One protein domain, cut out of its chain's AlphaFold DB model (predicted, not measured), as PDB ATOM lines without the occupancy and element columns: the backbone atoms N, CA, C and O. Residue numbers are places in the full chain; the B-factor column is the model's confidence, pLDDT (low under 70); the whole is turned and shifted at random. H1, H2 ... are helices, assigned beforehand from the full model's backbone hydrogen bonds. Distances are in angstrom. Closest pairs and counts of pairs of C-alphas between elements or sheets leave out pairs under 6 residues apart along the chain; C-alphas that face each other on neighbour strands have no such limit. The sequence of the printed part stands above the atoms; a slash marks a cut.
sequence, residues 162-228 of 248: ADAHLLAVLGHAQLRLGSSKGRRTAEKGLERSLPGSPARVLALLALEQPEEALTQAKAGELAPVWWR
ATOM      1  N   ALA A 162      31.726  34.011 190.547       96.19
ATOM      2  CA  ALA A 162      33.052  34.020 191.173       96.19
ATOM      3  C   ALA A 162      34.080  33.181 190.386       96.19
ATOM      4  O   ALA A 162      33.794  32.041 189.996       96.19
ATOM      5  N   ASP A 163      35.274  33.754 190.215       97.88
ATOM      6  CA  ASP A 163      36.390  33.166 189.477       97.88
ATOM      7  C   ASP A 163      36.810  31.794 190.034       97.88
ATOM      8  O   ASP A 163      36.831  31.559 191.247       97.88
ATOM      9  N   ALA A 164      37.152  30.868 189.136       98.12
ATOM     10  CA  ALA A 164      37.493  29.496 189.499       98.12
ATOM     11  C   ALA A 164      38.772  29.411 190.348       98.12
ATOM     12  O   ALA A 164      38.850  28.596 191.270       98.12
ATOM     13  N   HIS A 165      39.774  30.248 190.059       98.44
ATOM     14  CA  HIS A 165      41.030  30.254 190.799       98.44
ATOM     15  C   HIS A 165      40.825  30.826 192.202       98.44
ATOM     16  O   HIS A 165      41.267  30.221 193.180       98.44
ATOM     17  N   LEU A 166      40.059  31.916 192.308       98.62
ATOM     18  CA  LEU A 166      39.624  32.478 193.586       98.62
ATOM     19  C   LEU A 166      38.922  31.421 194.455       98.62
ATOM     20  O   LEU A 166      39.257  31.266 195.632       98.62
ATOM     21  N   LEU A 167      37.977  30.666 193.883       98.81
ATOM     22  CA  LEU A 167      37.264  29.595 194.589       98.81
ATOM     23  C   LEU A 167      38.197  28.460 195.025       98.81
ATOM     24  O   LEU A 167      38.078  27.980 196.152       98.81
ATOM     25  N   ALA A 168      39.144  28.051 194.181       98.56
ATOM     26  CA  ALA A 168      40.099  27.003 194.533       98.56
ATOM     27  C   ALA A 168      40.967  27.406 195.740       98.56
ATOM     28  O   ALA A 168      41.086  26.644 196.704       98.56
ATOM     29  N   VAL A 169      41.510  28.629 195.743       98.50
ATOM     30  CA  VAL A 169      42.309  29.155 196.864       98.50
ATOM     31  C   VAL A 169      41.449  29.335 198.121       98.50
ATOM     32  O   VAL A 169      41.885  29.008 199.229       98.50
ATOM     33  N   LEU A 170      40.199  29.780 197.965       98.50
ATOM     34  CA  LEU A 170      39.232  29.875 199.059       98.50
ATOM     35  C   LEU A 170      38.924  28.515 199.688       98.50
ATOM     36  O   LEU A 170      38.853  28.422 200.915       98.50
ATOM     37  N   GLY A 171      38.784  27.466 198.876       98.19
ATOM     38  CA  GLY A 171      38.624  26.093 199.348       98.19
ATOM     39  C   GLY A 171      39.770  25.687 200.274       98.19
ATOM     40  O   GLY A 171      39.524  25.270 201.406       98.19
ATOM     41  N   HIS A 172      41.017  25.919 199.857       98.06
ATOM     42  CA  HIS A 172      42.205  25.655 200.679       98.06
ATOM     43  C   HIS A 172      42.228  26.444 201.991       98.06
ATOM     44  O   HIS A 172      42.476  25.865 203.050       98.06
ATOM     45  N   ALA A 173      41.934  27.746 201.957       97.56
ATOM     46  CA  ALA A 173      41.881  28.569 203.168       97.56
ATOM     47  C   ALA A 173      40.814  28.064 204.161       97.56
ATOM     48  O   ALA A 173      41.059  28.000 205.365       97.56
ATOM     49  N   GLN A 174      39.644  27.649 203.661       97.75
ATOM     50  CA  GLN A 174      38.565  27.088 204.479       97.75
ATOM     51  C   GLN A 174      38.923  25.715 205.065       97.75
ATOM     52  O   GLN A 174      38.621  25.458 206.231       97.75
ATOM     53  N   LEU A 175      39.581  24.846 204.292       96.56
ATOM     54  CA  LEU A 175      40.028  23.532 204.765       96.56
ATOM     55  C   LEU A 175      41.047  23.648 205.902       96.56
ATOM     56  O   LEU A 175      40.946  22.913 206.880       96.56
ATOM     57  N   ARG A 176      41.968  24.619 205.836       95.25
ATOM     58  CA  ARG A 176      42.943  24.882 206.915       95.25
ATOM     59  C   ARG A 176      42.299  25.327 208.233       95.25
ATOM     60  O   ARG A 176      42.914  25.178 209.281       95.25
ATOM     61  N   LEU A 177      41.064  25.827 208.194       93.94
ATOM     62  CA  LEU A 177      40.255  26.128 209.383       93.94
ATOM     63  C   LEU A 177      39.402  24.937 209.856       93.94
ATOM     64  O   LEU A 177      38.567  25.105 210.741       93.94
ATOM     65  N   GLY A 178      39.536  23.760 209.239       91.06
ATOM     66  CA  GLY A 178      38.694  22.594 209.520       91.06
ATOM     67  C   GLY A 178      37.252  22.734 209.018       91.06
ATOM     68  O   GLY A 178      36.369  21.994 209.447       91.06
ATOM     69  N   SER A 179      36.971  23.687 208.121       91.81
ATOM     70  CA  SER A 179      35.615  23.919 207.625       91.81
ATOM     71  C   SER A 179      35.230  22.907 206.550       91.81
ATOM     72  O   SER A 179      35.798  22.889 205.456       91.81
ATOM     73  N   SER A 180      34.156  22.155 206.794       87.56
ATOM     74  CA  SER A 180      33.557  21.242 205.806       87.56
ATOM     75  C   SER A 180      33.034  21.951 204.546       87.56
ATOM     76  O   SER A 180      32.742  21.311 203.537       87.56
ATOM     77  N   LYS A 181      32.917  23.289 204.565       95.06
ATOM     78  CA  LYS A 181      32.574  24.087 203.377       95.06
ATOM     79  C   LYS A 181      33.718  24.144 202.360       95.06
ATOM     80  O   LYS A 181      33.430  24.326 201.184       95.06
ATOM     81  N   GLY A 182      34.966  23.932 202.787       96.94
ATOM     82  CA  GLY A 182      36.139  24.024 201.917       96.94
ATOM     83  C   GLY A 182      36.082  23.084 200.713       96.94
ATOM     84  O   GLY A 182      36.289  23.537 199.589       96.94
ATOM     85  N   ARG A 183      35.681  21.819 200.917       97.88
ATOM     86  CA  ARG A 183      35.479  20.849 199.822       97.88
ATOM     87  C   ARG A 183      34.411  21.306 198.827       97.88
ATOM     88  O   ARG A 183      34.682  21.358 197.638       97.88
ATOM     89  N   ARG A 184      33.244  21.750 199.310       98.19
ATOM     90  CA  ARG A 184      32.165  22.276 198.445       98.19
ATOM     91  C   ARG A 184      32.587  23.509 197.649       98.19
ATOM     92  O   ARG A 184      32.151  23.709 196.519       98.19
ATOM     93  N   THR A 185      33.410  24.369 198.239       98.44
ATOM     94  CA  THR A 185      33.979  25.522 197.534       98.44
ATOM     95  C   THR A 185      34.959  25.070 196.449       98.44
ATOM     96  O   THR A 185      34.909  25.592 195.336       98.44
ATOM     97  N   ALA A 186      35.802  24.074 196.739       98.38
ATOM     98  CA  ALA A 186      36.721  23.495 195.765       98.38
ATOM     99  C   ALA A 186      35.993  22.764 194.623       98.38
ATOM    100  O   ALA A 186      36.375  22.952 193.475       98.38
ATOM    101  N   GLU A 187      34.912  22.026 194.895       98.50
ATOM    102  CA  GLU A 187      34.035  21.418 193.875       98.50
ATOM    103  C   GLU A 187      33.507  22.476 192.898       98.50
ATOM    104  O   GLU A 187      33.687  22.349 191.691       98.50
ATOM    105  N   LYS A 188      32.970  23.589 193.411       98.38
ATOM    106  CA  LYS A 188      32.526  24.715 192.568       98.38
ATOM    107  C   LYS A 188      33.668  25.340 191.767       98.38
ATOM    108  O   LYS A 188      33.470  25.754 190.626       98.38
ATOM    109  N   GLY A 189      34.856  25.446 192.364       98.31
ATOM    110  CA  GLY A 189      36.060  25.892 191.665       98.31
ATOM    111  C   GLY A 189      36.434  24.943 190.523       98.31
ATOM    112  O   GLY A 189      36.727  25.399 189.420       98.31
ATOM    113  N   LEU A 190      36.351  23.631 190.757       98.50
ATOM    114  CA  LEU A 190      36.626  22.593 189.767       98.50
ATOM    115  C   LEU A 190      35.631  22.642 188.602       98.50
ATOM    116  O   LEU A 190      36.067  22.676 187.451       98.50
ATOM    117  N   GLU A 191      34.330  22.716 188.891       97.50
ATOM    118  CA  GLU A 191      33.249  22.825 187.895       97.50
ATOM    119  C   GLU A 191      33.451  24.005 186.936       97.50
ATOM    120  O   GLU A 191      33.175  23.893 185.745       97.50
ATOM    121  N   ARG A 192      33.966  25.130 187.445       96.06
ATOM    122  CA  ARG A 192      34.184  26.364 186.670       96.06
ATOM    123  C   ARG A 192      35.556  26.452 186.012       96.06
ATOM    124  O   ARG A 192      35.798  27.347 185.207       96.06
ATOM    125  N   SER A 193      36.484  25.587 186.399       96.94
ATOM    126  CA  SER A 193      37.859  25.653 185.916       96.94
ATOM    127  C   SER A 193      37.987  25.105 184.497       96.94
ATOM    128  O   SER A 193      37.354  24.113 184.136       96.94
ATOM    129  N   LEU A 194      38.877  25.703 183.705       94.94
ATOM    130  CA  LEU A 194      39.266  25.152 182.406       94.94
ATOM    131  C   LEU A 194      40.262  23.988 182.579       94.94
ATOM    132  O   LEU A 194      41.040  23.997 183.547       94.94
ATOM    133  N   PRO A 195      40.289  23.004 181.659       93.69
ATOM    134  CA  PRO A 195      41.327  21.973 181.624       93.69
ATOM    135  C   PRO A 195      42.739  22.573 181.627       93.69
ATOM    136  O   PRO A 195      42.982  23.608 181.007       93.69
ATOM    137  N   GLY A 196      43.668  21.955 182.360       94.50
ATOM    138  CA  GLY A 196      45.057  22.424 182.461       94.50
ATOM    139  C   GLY A 196      45.259  23.794 183.130       94.50
ATOM    140  O   GLY A 196      46.365  24.327 183.120       94.50
ATOM    141  N   SER A 197      44.220  24.404 183.709       97.31
ATOM    142  CA  SER A 197      44.349  25.696 184.396       97.31
ATOM    143  C   SER A 197      44.881  25.550 185.832       97.31
ATOM    144  O   SER A 197      44.616  24.532 186.481       97.31
ATOM    145  N   PRO A 198      45.556  26.579 186.392       98.00
ATOM    146  CA  PRO A 198      45.952  26.575 187.803       98.00
ATOM    147  C   PRO A 198      44.772  26.352 188.755       98.00
ATOM    148  O   PRO A 198      44.880  25.574 189.698       98.00
ATOM    149  N   ALA A 199      43.616  26.959 188.459       98.25
ATOM    150  CA  ALA A 199      42.383  26.770 189.219       98.25
ATOM    151  C   ALA A 199      41.995  25.292 189.345       98.25
ATOM    152  O   ALA A 199      41.682  24.831 190.440       98.25
ATOM    153  N   ARG A 200      42.063  24.542 188.236       98.50
ATOM    154  CA  ARG A 200      41.722  23.117 188.208       98.50
ATOM    155  C   ARG A 200      42.662  22.299 189.079       98.50
ATOM    156  O   ARG A 200      42.201  21.511 189.897       98.50
ATOM    157  N   VAL A 201      43.969  22.528 188.931       98.62
ATOM    158  CA  VAL A 201      45.000  21.857 189.735       98.62
ATOM    159  C   VAL A 201      44.761  22.114 191.220       98.62
ATOM    160  O   VAL A 201      44.682  21.170 192.001       98.62
ATOM    161  N   LEU A 202      44.577  23.375 191.619       98.56
ATOM    162  CA  LEU A 202      44.367  23.719 193.024       98.56
ATOM    163  C   LEU A 202      43.058  23.157 193.584       98.56
ATOM    164  O   LEU A 202      43.050  22.684 194.721       98.56
ATOM    165  N   ALA A 203      41.977  23.169 192.804       98.69
ATOM    166  CA  ALA A 203      40.705  22.590 193.217       98.69
ATOM    167  C   ALA A 203      40.829  21.074 193.445       98.69
ATOM    168  O   ALA A 203      40.409  20.582 194.488       98.69
ATOM    169  N   LEU A 204      41.484  20.347 192.535       98.62
ATOM    170  CA  LEU A 204      41.745  18.910 192.684       98.62
ATOM    171  C   LEU A 204      42.599  18.603 193.922       98.62
ATOM    172  O   LEU A 204      42.304  17.659 194.653       98.62
ATOM    173  N   LEU A 205      43.607  19.431 194.217       98.25
ATOM    174  CA  LEU A 205      44.400  19.284 195.441       98.25
ATOM    175  C   LEU A 205      43.572  19.492 196.712       98.25
ATOM    176  O   LEU A 205      43.730  18.736 197.666       98.25
ATOM    177  N   ALA A 206      42.662  20.470 196.731       97.38
ATOM    178  CA  ALA A 206      41.743  20.669 197.857       97.38
ATOM    179  C   ALA A 206      40.757  19.498 198.033       97.38
ATOM    180  O   ALA A 206      40.245  19.278 199.128       97.38
ATOM    181  N   LEU A 207      40.493  18.747 196.963       97.62
ATOM    182  CA  LEU A 207      39.642  17.555 196.965       97.62
ATOM    183  C   LEU A 207      40.418  16.257 197.212       97.62
ATOM    184  O   LEU A 207      39.830  15.183 197.100       97.62
ATOM    185  N   GLU A 208      41.703  16.353 197.570       96.62
ATOM    186  CA  GLU A 208      42.593  15.211 197.819       96.62
ATOM    187  C   GLU A 208      42.743  14.291 196.593       96.62
ATOM    188  O   GLU A 208      42.849  13.073 196.716       96.62
ATOM    189  N   GLN A 209      42.795  14.877 195.390       97.50
ATOM    190  CA  GLN A 209      43.018  14.173 194.119       97.50
ATOM    191  C   GLN A 209      44.377  14.557 193.493       97.50
ATOM    192  O   GLN A 209      44.421  15.192 192.435       97.50
ATOM    193  N   PRO A 210      45.517  14.225 194.136       97.00
ATOM    194  CA  PRO A 210      46.834  14.699 193.710       97.00
ATOM    195  C   PRO A 210      47.285  14.140 192.358       97.00
ATOM    196  O   PRO A 210      47.930  14.856 191.598       97.00
ATOM    197  N   GLU A 211      46.943  12.896 192.027       97.31
ATOM    198  CA  GLU A 211      47.335  12.281 190.750       97.31
ATOM    199  C   GLU A 211      46.689  12.998 189.559       97.31
ATOM    200  O   GLU A 211      47.379  13.407 188.625       97.31
ATOM    201  N   GLU A 212      45.379  13.249 189.633       98.12
ATOM    202  CA  GLU A 212      44.659  14.012 188.610       98.12
ATOM    203  C   GLU A 212      45.150  15.466 188.558       98.12
ATOM    204  O   GLU A 212      45.354  16.015 187.476       98.12
ATOM    205  N   ALA A 213      45.435  16.086 189.710       98.38
ATOM    206  CA  ALA A 213      46.011  17.429 189.756       98.38
ATOM    207  C   ALA A 213      47.357  17.508 189.012       98.38
ATOM    208  O   ALA A 213      47.591  18.459 188.265       98.38
ATOM    209  N   LEU A 214      48.228  16.506 189.169       97.94
ATOM    210  CA  LEU A 214      49.510  16.432 188.465       97.94
ATOM    211  C   LEU A 214      49.333  16.173 186.962       97.94
ATOM    212  O   LEU A 214      50.048  16.776 186.156       97.94
ATOM    213  N   THR A 215      48.360  15.346 186.570       98.12
ATOM    214  CA  THR A 215      47.980  15.156 185.159       98.12
ATOM    215  C   THR A 215      47.537  16.474 184.529       98.12
ATOM    216  O   THR A 215      48.043  16.849 183.469       98.12
ATOM    217  N   GLN A 216      46.668  17.229 185.204       98.12
ATOM    218  CA  GLN A 216      46.218  18.543 184.741       98.12
ATOM    219  C   GLN A 216      47.364  19.559 184.690       98.12
ATOM    220  O   GLN A 216      47.490  20.288 183.708       98.12
ATOM    221  N   ALA A 217      48.240  19.583 185.696       98.31
ATOM    222  CA  ALA A 217      49.400  20.470 185.709       98.31
ATOM    223  C   ALA A 217      50.336  20.206 184.518       98.31
ATOM    224  O   ALA A 217      50.772  21.149 183.856       98.31
ATOM    225  N   LYS A 218      50.587  18.929 184.198       98.25
ATOM    226  CA  LYS A 218      51.363  18.523 183.018       98.25
ATOM    227  C   LYS A 218      50.656  18.913 181.717       98.25
ATOM    228  O   LYS A 218      51.299  19.470 180.832       98.25
ATOM    229  N   ALA A 219      49.355  18.646 181.609       96.44
ATOM    230  CA  ALA A 219      48.558  18.966 180.424       96.44
ATOM    231  C   ALA A 219      48.468  20.477 180.151       96.44
ATOM    232  O   ALA A 219      48.359  20.876 178.994       96.44
ATOM    233  N   GLY A 220      48.514  21.299 181.203       97.31
ATOM    234  CA  GLY A 220      48.531  22.760 181.132       97.31
ATOM    235  C   GLY A 220      49.920  23.391 181.044       97.31
ATOM    236  O   GLY A 220      50.026  24.618 181.091       97.31
ATOM    237  N   GLU A 221      50.975  22.569 180.981       97.94
ATOM    238  CA  GLU A 221      52.379  22.997 180.990       97.94
ATOM    239  C   GLU A 221      52.717  23.926 182.167       97.94
ATOM    240  O   GLU A 221      53.540  24.833 182.055       97.94
ATOM    241  N   LEU A 222      52.048  23.743 183.305       98.31
ATOM    242  CA  LEU A 222      52.234  24.617 184.449       98.31
ATOM    243  C   LEU A 222      53.560  24.281 185.147       98.31
ATOM    244  O   LEU A 222      54.003  23.133 185.151       98.31
ATOM    245  N   ALA A 223      54.198  25.272 185.767       98.00
ATOM    246  CA  ALA A 223      55.380  25.069 186.600       98.00
ATOM    247  C   ALA A 223      55.013  24.830 188.073       98.00
ATOM    248  O   ALA A 223      54.116  25.507 188.583       98.00
ATOM    249  N   PRO A 224      55.751  23.974 188.814       97.31
ATOM    250  CA  PRO A 224      55.402  23.580 190.185       97.31
ATOM    251  C   PRO A 224      55.142  24.710 191.180       97.31
ATOM    252  O   PRO A 224      54.435  24.504 192.164       97.31
ATOM    253  N   VAL A 225      55.696  25.902 190.941       96.31
ATOM    254  CA  VAL A 225      55.466  27.096 191.768       96.31
ATOM    255  C   VAL A 225      53.975  27.430 191.939       96.31
ATOM    256  O   VAL A 225      53.598  28.004 192.954       96.31
ATOM    257  N   TRP A 226      53.117  27.013 191.004       96.81
ATOM    258  CA  TRP A 226      51.672  27.246 191.066       96.81
ATOM    259  C   TRP A 226      50.919  26.378 192.074       96.81
ATOM    260  O   TRP A 226      49.837  26.770 192.491       96.81
ATOM    261  N   TRP A 227      51.444  25.216 192.471       95.50
ATOM    262  CA  TRP A 227      50.698  24.287 193.337       95.50
ATOM    263  C   TRP A 227      51.517  23.654 194.461       95.50
ATOM    264  O   TRP A 227      50.942  23.086 195.386       95.50
ATOM    265  N   ARG A 228      52.850  23.770 194.450       93.56
ATOM    266  CA  ARG A 228      53.712  23.133 195.459       93.56
ATOM    267  C   ARG A 228      53.359  23.546 196.893       93.56
ATOM    268  O   ARG A 228      53.372  22.696 197.770       93.56
TER     269      ARG A 228
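What this domain is: This is residues 162 to 228 of the 248 residues of an uncharacterized protein of Deinococcus deserti (strain DSM 17065 / CIP 109153 / LMG 22923 / VCD115) (UniProt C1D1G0). Three helices, H1, H2 and H3, pack together in a triangle with their lines roughly aligned, and a fourth, H4, is added beside H3, away from H1 and H2. The four run up and down in turn along the chain, and after H4 the last printed residues, 220 to 228, fold back towards H3 with no named element. The printed part has 67 residues, with four named helices in the order H1, H2, H3, H4 and no named strand; the class is all helix, with 44 residues in the named helices. The whole is compact, with a radius of gyration of the C-alphas of 10.6 A, and its C-alphas span 31 by 21 by 17 A.

Where its parts are: The longest helix, H1, holds residues 164 to 176 and measures 18.8 A from first to last C-alpha; it begins at C-alpha 164, at (37.493, 29.496, 189.499). H2 holds residues 181 to 192 and measures 16.9 A. H3 holds residues 198 to 206 and measures 12.4 A, with C-alpha 198 at (45.952, 26.575, 187.803). H4 holds residues 210 to 219, measures 14.1 A and ends at C-alpha 219, at (48.558, 18.966, 180.424).

How they stand to each other: H3 is the hub, the helix that touches most others, and it touches H1, H2 and H4. The helix packing is mostly aligned, the helices that touch standing at shallow tilts. H1 and H2 form a helical hairpin; they touch, with the C-alphas of Gly 171 and Gly 182 closest at 4.1 A, and run opposite ways at a shallow tilt of 17 degrees. H1 and H3 touch and run the same way at a shallow tilt of 25 degrees; their closest C-alphas, those of His 165 and Ala 199, are 4.1 A apart. H2 and H3, also a hairpin, touch with the C-alphas of Ala 186 and Ala 203 closest at 4.8 A. They run opposite ways at a shallow tilt of 33 degrees, only just short of steep. H3 and H4 are a third hairpin; they touch with the C-alphas of Val 201 and Ala 213 closest at 4.5 A, and run opposite ways at a shallow tilt of 10 degrees. H4 is apart from H1 and from H2. In H1, H2, H3 and H4 every O i to N i+4 pair is within hydrogen-bond range.

The domain as a whole: The two C-alphas farthest apart are those of Gly 178 and Glu 221, at 31.6 A. The C-alphas of the first and last printed residues, Ala 162 and Arg 228, are 23.7 A apart. The printed part has no cut. The links from H1 to H2, from H2 to H3 and from H3 to H4 are tight, with 4, 5 and 3 residues. The mean pLDDT of the printed part is 97.1, and no printed residue is under 70.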